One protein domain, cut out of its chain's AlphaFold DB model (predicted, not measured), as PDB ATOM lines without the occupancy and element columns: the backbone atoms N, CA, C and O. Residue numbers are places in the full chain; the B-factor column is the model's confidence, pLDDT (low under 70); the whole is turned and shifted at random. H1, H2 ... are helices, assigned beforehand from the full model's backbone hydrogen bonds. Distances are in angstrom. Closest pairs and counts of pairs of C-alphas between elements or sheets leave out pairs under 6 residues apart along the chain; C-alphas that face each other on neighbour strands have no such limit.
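What this domain is: This is residues 113 to 191 of the 502 residues of a protein of Caballeronia calidae (UniProt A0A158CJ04). Start from the long helix H4 on one side of this small, rounded domain: short H2, near the middle, crosses it steeply, and short H5 lies on the other side of H2 from H4. H3 stands at the first end of H4, making a corner with it, and H1 packs on H3, while the long stretch 153 to 166 folds back between H3 and H4 with a small antiparallel pairing. Look for 79 residues with five named helices, in the order H1, H2, H3, H4, H5, and no named strand; the class is all helix, and the helix packing is mostly crossed. The whole is compact, with a radius of gyration of the C-alphas of 11.4 A and spans of 32 by 26 by 22 A.

How they stand to each other: Begin at H4, residues 167 to 181. H2, residues 134 to 139, touches it with 13 pairs of C-alphas within 8 A, the closest being those of Arg 135 and Glu 178, 4.9 A apart. These two helices run opposite ways at a steep tilt of 47 degrees. Go next to H3, residues 142 to 152, which only just touches H4, with 3 pairs of C-alphas within 8 A, and of H4 with residue 167 alone. The closest C-alphas are those of Glu 142 and Tyr 167, 5.9 A apart, and the helices are about perpendicular, at 79 degrees. H1, residues 113 to 123, touches H3, its Ser 117 and Glu 144 coming closest with C-alphas 6.3 A apart. They run the same way at a tilt of 37 degrees, only just steep. H5, residues 187 to 191, only just touches H2, with 3 pairs of C-alphas within 8 A; the closest are those of Met 136 and Ala 190, 5.8 A apart. H1 and H5 are close but not clearly touching, with the C-alphas of Leu 119 and Ile 191 closest at 7.6 A. H1 and H4 are apart, and so are H3 and H5. Every O i to N i+4 pair is within hydrogen-bond range in H3, H4 and H5; in H1 it is 5 of 7, and in H2 0 of 2, beside 2 of 3 O i to N i+3 pairs.

Where its parts are: Find C-alpha 167 at (19.111, -34.524, 53.489); from there H4 runs 21.1 A to C-alpha 181 at (-1.193, -32.748, 48.061). H1 begins at C-alpha 113, (22.733, -28.443, 36.640), and is 15.7 A long; H3 is 15.1 A long. H5 ends at C-alpha 191, (12.135, -24.654, 37.353).

The domain as a whole: The two C-alphas farthest apart are those of Lys 151 and Gly 182, at 32.0 A. The printed part has no cut. The link from H3 to H4 is long, with 14 residues; in it residues 157 to 158 pair with residues 161 to 162, antiparallel. The mean pLDDT of the printed part is 86.5, and residues 113 to 114 are under 70.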
ATOM      1  N   ASP A 113      23.125 -28.165  35.257       58.91
ATOM      2  CA  ASP A 113      22.733 -28.443  36.640       58.91
ATOM      3  C   ASP A 113      23.421 -27.505  37.649       58.91
ATOM      4  O   ASP A 113      22.772 -27.090  38.607       58.91
ATOM      5  N   ASP A 114      24.647 -27.036  37.374       66.38
ATOM      6  CA  ASP A 114      25.333 -26.047  38.221       66.38
ATOM      7  C   ASP A 114      24.641 -24.675  38.160       66.38
ATOM      8  O   ASP A 114      24.507 -23.987  39.176       66.38
ATOM      9  N   CYS A 115      24.129 -24.281  36.986       77.06
ATOM     10  CA  CYS A 115      23.362 -23.040  36.859       77.06
ATOM     11  C   CYS A 115      22.004 -23.137  37.570       77.06
ATOM     12  O   CYS A 115      21.539 -22.154  38.150       77.06
ATOM     13  N   LYS A 116      21.360 -24.312  37.567       76.81
ATOM     14  CA  LYS A 116      20.068 -24.516  38.248       76.81
ATOM     15  C   LYS A 116      20.176 -24.353  39.761       76.81
ATOM     16  O   LYS A 116      19.249 -23.810  40.360       76.81
ATOM     17  N   SER A 117      21.305 -24.707  40.375       79.44
ATOM     18  CA  SER A 117      21.493 -24.486  41.813       79.44
ATOM     19  C   SER A 117      21.406 -23.015  42.216       79.44
ATOM     20  O   SER A 117      20.955 -22.709  43.321       79.44
ATOM     21  N   ALA A 118      21.716 -22.078  41.313       80.00
ATOM     22  CA  ALA A 118      21.476 -20.655  41.556       80.00
ATOM     23  C   ALA A 118      19.976 -20.316  41.673       80.00
ATOM     24  O   ALA A 118      19.600 -19.446  42.464       80.00
ATOM     25  N   LEU A 119      19.101 -21.018  40.943       87.94
ATOM     26  CA  LEU A 119      17.647 -20.842  41.038       87.94
ATOM     27  C   LEU A 119      17.135 -21.274  42.411       87.94
ATOM     28  O   LEU A 119      16.407 -20.526  43.063       87.94
ATOM     29  N   VAL A 120      17.559 -22.446  42.884       90.44
ATOM     30  CA  VAL A 120      17.159 -22.950  44.203       90.44
ATOM     31  C   VAL A 120      17.673 -22.026  45.303       90.44
ATOM     32  O   VAL A 120      16.899 -21.543  46.130       90.44
ATOM     33  N   LEU A 121      18.965 -21.691  45.274       87.12
ATOM     34  CA  LEU A 121      19.596 -20.840  46.285       87.12
ATOM     35  C   LEU A 121      19.028 -19.415  46.346       87.12
ATOM     36  O   LEU A 121      19.070 -18.807  47.413       87.12
ATOM     37  N   SER A 122      18.491 -18.893  45.243       87.94
ATOM     38  CA  SER A 122      17.861 -17.564  45.211       87.94
ATOM     39  C   SER A 122      16.380 -17.575  45.589       87.94
ATOM     40  O   SER A 122      15.844 -16.536  45.969       87.94
ATOM     41  N   THR A 123      15.706 -18.731  45.525       91.62
ATOM     42  CA  THR A 123      14.245 -18.798  45.700       91.62
ATOM     43  C   THR A 123      13.756 -19.617  46.894       91.62
ATOM     44  O   THR A 123      12.601 -19.454  47.281       91.62
ATOM     45  N   TYR A 124      14.599 -20.443  47.526       91.44
ATOM     46  CA  TYR A 124      14.173 -21.388  48.572       91.44
ATOM     47  C   TYR A 124      13.471 -20.756  49.786       91.44
ATOM     48  O   TYR A 124      12.636 -21.409  50.409       91.44
ATOM     49  N   ALA A 125      13.834 -19.516  50.135       88.25
ATOM     50  CA  ALA A 125      13.358 -18.801  51.323       88.25
ATOM     51  C   ALA A 125      12.280 -17.749  51.017       88.25
ATOM     52  O   ALA A 125      11.963 -16.921  51.873       88.25
ATOM     53  N   ARG A 126      11.753 -17.727  49.790       86.25
ATOM     54  CA  ARG A 126      10.727 -16.761  49.398       86.25
ATOM     55  C   ARG A 126       9.417 -17.002  50.135       86.25
ATOM     56  O   ARG A 126       9.030 -18.142  50.372       86.25
ATOM     57  N   THR A 127       8.740 -15.906  50.474       81.12
ATOM     58  CA  THR A 127       7.552 -15.926  51.334       81.12
ATOM     59  C   THR A 127       6.234 -15.956  50.569       81.12
ATOM     60  O   THR A 127       5.177 -16.061  51.182       81.12
ATOM     61  N   GLU A 128       6.249 -15.813  49.242       83.19
ATOM     62  CA  GLU A 128       5.020 -15.898  48.455       83.19
ATOM     63  C   GLU A 128       4.505 -17.340  48.382       83.19
ATOM     64  O   GLU A 128       5.290 -18.277  48.241       83.19
ATOM     65  N   ASP A 129       3.181 -17.510  48.378       82.06
ATOM     66  CA  ASP A 129       2.495 -18.812  48.417       82.06
ATOM     67  C   ASP A 129       3.067 -19.857  47.447       82.06
ATOM     68  O   ASP A 129       3.259 -21.017  47.801       82.06
ATOM     69  N   ARG A 130       3.421 -19.446  46.226       85.69
ATOM     70  CA  ARG A 130       3.998 -20.338  45.205       85.69
ATOM     71  C   ARG A 130       5.350 -20.946  45.596       85.69
ATOM     72  O   ARG A 130       5.688 -22.016  45.110       85.69
ATOM     73  N   PHE A 131       6.118 -20.264  46.442       87.31
ATOM     74  CA  PHE A 131       7.383 -20.754  46.987       87.31
ATOM     75  C   PHE A 131       7.177 -21.462  48.330       87.31
ATOM     76  O   PHE A 131       8.105 -22.073  48.832       87.31
ATOM     77  N   HIS A 132       5.965 -21.459  48.888       83.19
ATOM     78  CA  HIS A 132       5.568 -22.306  50.015       83.19
ATOM     79  C   HIS A 132       4.910 -23.628  49.579       83.19
ATOM     80  O   HIS A 132       4.509 -24.429  50.431       83.19
ATOM     81  N   ASP A 133       4.810 -23.874  48.272       87.19
ATOM     82  CA  ASP A 133       4.355 -25.141  47.708       87.19
ATOM     83  C   ASP A 133       5.403 -26.233  47.954       87.19
ATOM     84  O   ASP A 133       6.496 -26.223  47.386       87.19
ATOM     85  N   ALA A 134       5.068 -27.194  48.813       83.19
ATOM     86  CA  ALA A 134       6.008 -28.224  49.240       83.19
ATOM     87  C   ALA A 134       6.445 -29.164  48.104       83.19
ATOM     88  O   ALA A 134       7.474 -29.824  48.248       83.19
ATOM     89  N   ARG A 135       5.716 -29.206  46.977       92.00
ATOM     90  CA  ARG A 135       6.141 -29.949  45.780       92.00
ATOM     91  C   ARG A 135       7.432 -29.377  45.199       92.00
ATOM     92  O   ARG A 135       8.207 -30.102  44.608       92.00
ATOM     93  N   MET A 136       7.734 -28.100  45.430       93.69
ATOM     94  CA  MET A 136       9.019 -27.515  45.029       93.69
ATOM     95  C   MET A 136      10.201 -28.122  45.800       93.69
ATOM     96  O   MET A 136      11.304 -28.227  45.269       93.69
ATOM     97  N   ALA A 137       9.986 -28.541  47.052       93.75
ATOM     98  CA  ALA A 137      11.043 -29.066  47.913       93.75
ATOM     99  C   ALA A 137      11.573 -30.441  47.467       93.75
ATOM    100  O   ALA A 137      12.697 -30.787  47.824       93.75
ATOM    101  N   THR A 138      10.809 -31.211  46.681       94.19
ATOM    102  CA  THR A 138      11.246 -32.515  46.140       94.19
ATOM    103  C   THR A 138      12.244 -32.370  44.986       94.19
ATOM    104  O   THR A 138      12.939 -33.328  44.654       94.19
ATOM    105  N   HIS A 139      12.387 -31.163  44.430       93.69
ATOM    106  CA  HIS A 139      13.350 -30.837  43.373       93.69
ATOM    107  C   HIS A 139      14.680 -30.289  43.902       93.69
ATOM    108  O   HIS A 139      15.522 -29.862  43.116       93.69
ATOM    109  N   VAL A 140      14.877 -30.292  45.222       93.75
ATOM    110  CA  VAL A 140      16.122 -29.846  45.850       93.75
ATOM    111  C   VAL A 140      17.079 -31.027  45.977       93.75
ATOM    112  O   VAL A 140      16.776 -32.041  46.614       93.75
ATOM    113  N   SER A 141      18.257 -30.885  45.383       92.81
ATOM    114  CA  SER A 141      19.341 -31.861  45.465       92.81
ATOM    115  C   SER A 141      20.043 -31.844  46.830       92.81
ATOM    116  O   SER A 141      19.915 -30.912  47.629       92.81
ATOM    117  N   GLU A 142      20.824 -32.887  47.111       94.31
ATOM    118  CA  GLU A 142      21.592 -32.988  48.356       94.31
ATOM    119  C   GLU A 142      22.654 -31.886  48.495       94.31
ATOM    120  O   GLU A 142      22.872 -31.368  49.597       94.31
ATOM    121  N   SER A 143      23.289 -31.493  47.387       91.94
ATOM    122  CA  SER A 143      24.270 -30.404  47.358       91.94
ATOM    123  C   SER A 143      23.613 -29.063  47.681       91.94
ATOM    124  O   SER A 143      24.093 -28.349  48.560       91.94
ATOM    125  N   GLU A 144      22.475 -28.751  47.057       92.56
ATOM    126  CA  GLU A 144      21.708 -27.525  47.315       92.56
ATOM    127  C   GLU A 144      21.203 -27.467  48.755       92.56
ATOM    128  O   GLU A 144      21.368 -26.449  49.428       92.56
ATOM    129  N   TYR A 145      20.648 -28.569  49.270       94.38
ATOM    130  CA  TYR A 145      20.249 -28.672  50.674       94.38
ATOM    131  C   TYR A 145      21.428 -28.393  51.614       94.38
ATOM    132  O   TYR A 145      21.296 -27.634  52.579       94.38
ATOM    133  N   SER A 146      22.590 -28.990  51.339       92.50
ATOM    134  CA  SER A 146      23.794 -28.830  52.160       92.50
ATOM    135  C   SER A 146      24.311 -27.392  52.125       92.50
ATOM    136  O   SER A 146      24.688 -26.841  53.162       92.50
ATOM    137  N   ASP A 147      24.272 -26.757  50.956       91.19
ATOM    138  CA  ASP A 147      24.625 -25.355  50.765       91.19
ATOM    139  C   ASP A 147      23.677 -24.411  51.503       91.19
ATOM    140  O   ASP A 147      24.139 -23.503  52.202       91.19
ATOM    141  N   ILE A 148      22.366 -24.644  51.408       91.56
ATOM    142  CA  ILE A 148      21.358 -23.870  52.137       91.56
ATOM    143  C   ILE A 148      21.560 -24.037  53.638       91.56
ATOM    144  O   ILE A 148      21.652 -23.044  54.354       91.56
ATOM    145  N   ARG A 149      21.695 -25.271  54.134       89.38
ATOM    146  CA  ARG A 149      21.891 -25.538  55.564       89.38
ATOM    147  C   ARG A 149      23.166 -24.889  56.100       89.38
ATOM    148  O   ARG A 149      23.156 -24.367  57.213       89.38
ATOM    149  N   ARG A 150      24.249 -24.892  55.316       89.19
ATOM    150  CA  ARG A 150      25.512 -24.228  55.673       89.19
ATOM    151  C   ARG A 150      25.355 -22.706  55.754       89.19
ATOM    152  O   ARG A 150      25.917 -22.102  56.660       89.19
ATOM    153  N   LYS A 151      24.614 -22.095  54.822       85.44
ATOM    154  CA  LYS A 151      24.443 -20.633  54.728       85.44
ATOM    155  C   LYS A 151      23.379 -20.079  55.684       85.44
ATOM    156  O   LYS A 151      23.591 -19.030  56.278       85.44
ATOM    157  N   ALA A 152      22.249 -20.769  55.823       81.38
ATOM    158  CA  ALA A 152      21.059 -20.302  56.540       81.38
ATOM    159  C   ALA A 152      20.853 -20.962  57.918       81.38
ATOM    160  O   ALA A 152      19.990 -20.540  58.685       81.38
ATOM    161  N   GLY A 153      21.652 -21.979  58.260       78.88
ATOM    162  CA  GLY A 153      21.631 -22.632  59.568       78.88
ATOM    163  C   GLY A 153      20.507 -23.660  59.753       78.88
ATOM    164  O   GLY A 153      19.738 -23.974  58.846       78.88
ATOM    165  N   GLY A 154      20.425 -24.223  60.964       72.81
ATOM    166  CA  GLY A 154      19.509 -25.325  61.302       72.81
ATOM    167  C   GLY A 154      18.023 -24.956  61.391       72.81
ATOM    168  O   GLY A 154      17.195 -25.848  61.535       72.81
ATOM    169  N   SER A 155      17.679 -23.669  61.307       72.69
ATOM    170  CA  SER A 155      16.298 -23.166  61.307       72.69
ATOM    171  C   SER A 155      15.786 -22.801  59.912       72.69
ATOM    172  O   SER A 155      14.682 -22.274  59.790       72.69
ATOM    173  N   ALA A 156      16.581 -23.034  58.864       82.00
ATOM    174  CA  ALA A 156      16.195 -22.706  57.501       82.00
ATOM    175  C   ALA A 156      14.937 -23.476  57.064       82.00
ATOM    176  O   ALA A 156      14.694 -24.615  57.468       82.00
ATOM    177  N   VAL A 157      14.138 -22.852  56.205       88.88
ATOM    178  CA  VAL A 157      12.948 -23.453  55.603       88.88
ATOM    179  C   VAL A 157      13.126 -23.383  54.093       88.88
ATOM    180  O   VAL A 157      13.343 -22.306  53.552       88.88
ATOM    181  N   ILE A 158      13.079 -24.538  53.434       92.62
ATOM    182  CA  ILE A 158      13.267 -24.701  51.993       92.62
ATOM    183  C   ILE A 158      11.903 -24.999  51.389       92.62
ATOM    184  O   ILE A 158      11.323 -26.051  51.654       92.62
ATOM    185  N   TYR A 159      11.373 -24.045  50.631       92.31
ATOM    186  CA  TYR A 159      10.044 -24.100  50.027       92.31
ATOM    187  C   TYR A 159       8.934 -24.561  50.989       92.31
ATOM    188  O   TYR A 159       8.200 -25.522  50.755       92.31
ATOM    189  N   GLY A 160       8.881 -23.930  52.164       85.38
ATOM    190  CA  GLY A 160       7.933 -24.275  53.226       85.38
ATOM    191  C   GLY A 160       8.279 -25.527  54.047       85.38
ATOM    192  O   GLY A 160       7.601 -25.793  55.045       85.38
ATOM    193  N   VAL A 161       9.324 -26.287  53.701       88.44
ATOM    194  CA  VAL A 161       9.776 -27.486  54.429       88.44
ATOM    195  C   VAL A 161      11.002 -27.154  55.293       88.44
ATOM    196  O   VAL A 161      12.049 -26.804  54.753       88.44
ATOM    197  N   PRO A 162      10.922 -27.257  56.636       87.06
ATOM    198  CA  PRO A 162      12.076 -27.018  57.503       87.06
ATOM    199  C   PRO A 162      13.246 -27.940  57.159       87.06
ATOM    200  O   PRO A 162      13.034 -29.112  56.824       87.06
ATOM    201  N   VAL A 163      14.476 -27.448  57.304       81.69
ATOM    202  CA  VAL A 163      15.667 -28.292  57.169       81.69
ATOM    203  C   VAL A 163      15.676 -29.389  58.236       81.69
ATOM    204  O   VAL A 163      15.239 -29.206  59.371       81.69
ATOM    205  N   GLY A 164      16.076 -30.593  57.828       78.50
ATOM    206  CA  GLY A 164      16.098 -31.784  58.680       78.50
ATOM    207  C   GLY A 164      17.406 -32.024  59.404       78.50
ATOM    208  O   GLY A 164      18.359 -31.256  59.275       78.50
ATOM    209  N   ALA A 165      17.460 -33.146  60.120       80.69
ATOM    210  CA  ALA A 165      18.695 -33.669  60.692       80.69
ATOM    211  C   ALA A 165      19.759 -33.901  59.604       80.69
ATOM    212  O   ALA A 165      20.949 -33.675  59.836       80.69
ATOM    213  N   ASN A 166      19.328 -34.307  58.408       86.44
ATOM    214  CA  ASN A 166      20.128 -34.513  57.201       86.44
ATOM    215  C   ASN A 166      19.234 -34.416  55.946       86.44
ATOM    216  O   ASN A 166      18.024 -34.189  56.056       86.44
ATOM    217  N   TYR A 167      19.832 -34.579  54.762       92.94
ATOM    218  CA  TYR A 167      19.111 -34.524  53.489       92.94
ATOM    219  C   TYR A 167      18.032 -35.606  53.379       92.94
ATOM    220  O   TYR A 167      16.935 -35.320  52.915       92.94
ATOM    221  N   SER A 168      18.299 -36.824  53.858       91.50
ATOM    222  CA  SER A 168      17.327 -37.923  53.812       91.50
ATOM    223  C   SER A 168      16.048 -37.601  54.595       91.50
ATOM    224  O   SER A 168      14.957 -37.793  54.065       91.50
ATOM    225  N   ASP A 169      16.170 -37.041  55.803       87.38
ATOM    226  CA  ASP A 169      15.034 -36.572  56.614       87.38
ATOM    227  C   ASP A 169      14.274 -35.428  55.919       87.38
ATOM    228  O   ASP A 169      13.049 -35.461  55.795       87.38
ATOM    229  N   PHE A 170      14.996 -34.438  55.385       93.25
ATOM    230  CA  PHE A 170      14.390 -33.360  54.602       93.25
ATOM    231  C   PHE A 170      13.606 -33.894  53.392       93.25
ATOM    232  O   PHE A 170      12.429 -33.567  53.231       93.25
ATOM    233  N   ASN A 171      14.232 -34.756  52.590       93.62
ATOM    234  CA  ASN A 171      13.646 -35.336  51.392       93.62
ATOM    235  C   ASN A 171      12.413 -36.180  51.744       93.62
ATOM    236  O   ASN A 171      11.371 -36.053  51.108       93.62
ATOM    237  N   GLN A 172      12.467 -36.984  52.811       87.75
ATOM    238  CA  GLN A 172      11.311 -37.753  53.277       87.75
ATOM    239  C   GLN A 172      10.120 -36.845  53.622       87.75
ATOM    240  O   GLN A 172       8.985 -37.152  53.255       87.75
ATOM    241  N   ARG A 173      10.359 -35.712  54.293       86.56
ATOM    242  CA  ARG A 173       9.296 -34.752  54.636       86.56
ATOM    243  C   ARG A 173       8.759 -33.995  53.429       86.56
ATOM    244  O   ARG A 173       7.552 -33.765  53.372       86.56
ATOM    245  N   ALA A 174       9.621 -33.622  52.485       90.88
ATOM    246  CA  ALA A 174       9.207 -33.019  51.220       90.88
ATOM    247  C   ALA A 174       8.281 -33.974  50.447       90.88
ATOM    248  O   ALA A 174       7.143 -33.616  50.151       90.88
ATOM    249  N   ASN A 175       8.706 -35.230  50.266       89.62
ATOM    250  CA  ASN A 175       7.905 -36.273  49.619       89.62
ATOM    251  C   ASN A 175       6.589 -36.549  50.362       89.62
ATOM    252  O   ASN A 175       5.549 -36.733  49.742       89.62
ATOM    253  N   ALA A 176       6.589 -36.570  51.699       83.81
ATOM    254  CA  ALA A 176       5.360 -36.763  52.472       83.81
ATOM    255  C   ALA A 176       4.335 -35.642  52.222       83.81
ATOM    256  O   ALA A 176       3.140 -35.915  52.093       83.81
ATOM    257  N   ARG A 177       4.797 -34.390  52.119       84.56
ATOM    258  CA  ARG A 177       3.932 -33.243  51.820       84.56
ATOM    259  C   ARG A 177       3.450 -33.245  50.374       84.56
ATOM    260  O   ARG A 177       2.261 -33.032  50.155       84.56
ATOM    261  N   GLU A 178       4.321 -33.548  49.415       87.50
ATOM    262  CA  GLU A 178       3.929 -33.738  48.014       87.50
ATOM    263  C   GLU A 178       2.839 -34.813  47.895       87.50
ATOM    264  O   GLU A 178       1.758 -34.539  47.374       87.50
ATOM    265  N   ASN A 179       3.053 -35.987  48.494       83.88
ATOM    266  CA  ASN A 179       2.071 -37.074  48.500       83.88
ATOM    267  C   ASN A 179       0.730 -36.653  49.123       83.88
ATOM    268  O   ASN A 179      -0.328 -37.024  48.616       83.88
ATOM    269  N   SER A 180       0.753 -35.849  50.193       77.38
ATOM    270  CA  SER A 180      -0.474 -35.335  50.823       77.38
ATOM    271  C   SER A 180      -1.253 -34.347  49.947       77.38
ATOM    272  O   SER A 180      -2.461 -34.202  50.115       77.38
ATOM    273  N   SER A 181      -0.581 -33.699  48.993       78.19
ATOM    274  CA  SER A 181      -1.193 -32.748  48.061       78.19
ATOM    275  C   SER A 181      -1.987 -33.432  46.938       78.19
ATOM    276  O   SER A 181      -2.763 -32.780  46.242       78.19
ATOM    277  N   GLY A 182      -1.788 -34.742  46.736       81.81
ATOM    278  CA  GLY A 182      -2.406 -35.504  45.647       81.81
ATOM    279  C   GLY A 182      -1.873 -35.157  44.250       81.81
ATOM    280  O   GLY A 182      -2.464 -35.581  43.258       81.81
ATOM    281  N   SER A 183      -0.779 -34.396  44.156       85.69
ATOM    282  CA  SER A 183      -0.134 -34.006  42.898       85.69
ATOM    283  C   SER A 183       1.380 -33.851  43.075       85.69
ATOM    284  O   SER A 183       1.854 -33.636  44.185       85.69
ATOM    285  N   SER A 184       2.131 -33.924  41.981       90.31
ATOM    286  CA  SER A 184       3.574 -33.668  41.935       90.31
ATOM    287  C   SER A 184       3.874 -32.619  40.873       90.31
ATOM    288  O   SER A 184       3.077 -32.438  39.948       90.31
ATOM    289  N   LEU A 185       5.019 -31.951  40.984       91.88
ATOM    290  CA  LEU A 185       5.540 -31.123  39.899       91.88
ATOM    291  C   LEU A 185       6.542 -31.932  39.075       91.88
ATOM    292  O   LEU A 185       7.290 -32.766  39.580       91.88
ATOM    293  N   THR A 186       6.557 -31.701  37.770       90.81
ATOM    294  CA  THR A 186       7.687 -32.097  36.934       90.81
ATOM    295  C   THR A 186       8.867 -31.163  37.188       90.81
ATOM    296  O   THR A 186       8.705 -30.013  37.604       90.81
ATOM    297  N   ASN A 187      10.078 -31.621  36.866       87.38
ATOM    298  CA  ASN A 187      11.274 -30.787  36.988       87.38
ATOM    299  C   ASN A 187      11.157 -29.476  36.183       87.38
ATOM    300  O   ASN A 187      11.580 -28.420  36.647       87.38
ATOM    301  N   THR A 188      10.537 -29.528  35.000       85.44
ATOM    302  CA  THR A 188      10.284 -28.346  34.165       85.44
ATOM    303  C   THR A 188       9.307 -27.377  34.831       85.44
ATOM    304  O   THR A 188       9.548 -26.172  34.828       85.44
ATOM    305  N   GLU A 189       8.222 -27.868  35.438       90.44
ATOM    306  CA  GLU A 189       7.266 -27.014  36.156       90.44
ATOM    307  C   GLU A 189       7.894 -26.348  37.383       90.44
ATOM    308  O   GLU A 189       7.690 -25.152  37.590       90.44
ATOM    309  N   ALA A 190       8.698 -27.083  38.156       91.38
ATOM    310  CA  ALA A 190       9.391 -26.532  39.315       91.38
ATOM    311  C   ALA A 190      10.376 -25.423  38.913       91.38
ATOM    312  O   ALA A 190      10.318 -24.314  39.448       91.38
ATOM    313  N   ILE A 191      11.219 -25.667  37.904       89.06
ATOM    314  CA  ILE A 191      12.135 -24.654  37.353       89.06
ATOM    315  C   ILE A 191      11.360 -23.430  36.842       89.06
ATOM    316  O   ILE A 191      11.747 -22.288  37.101       89.06
TER     317      ILE A 191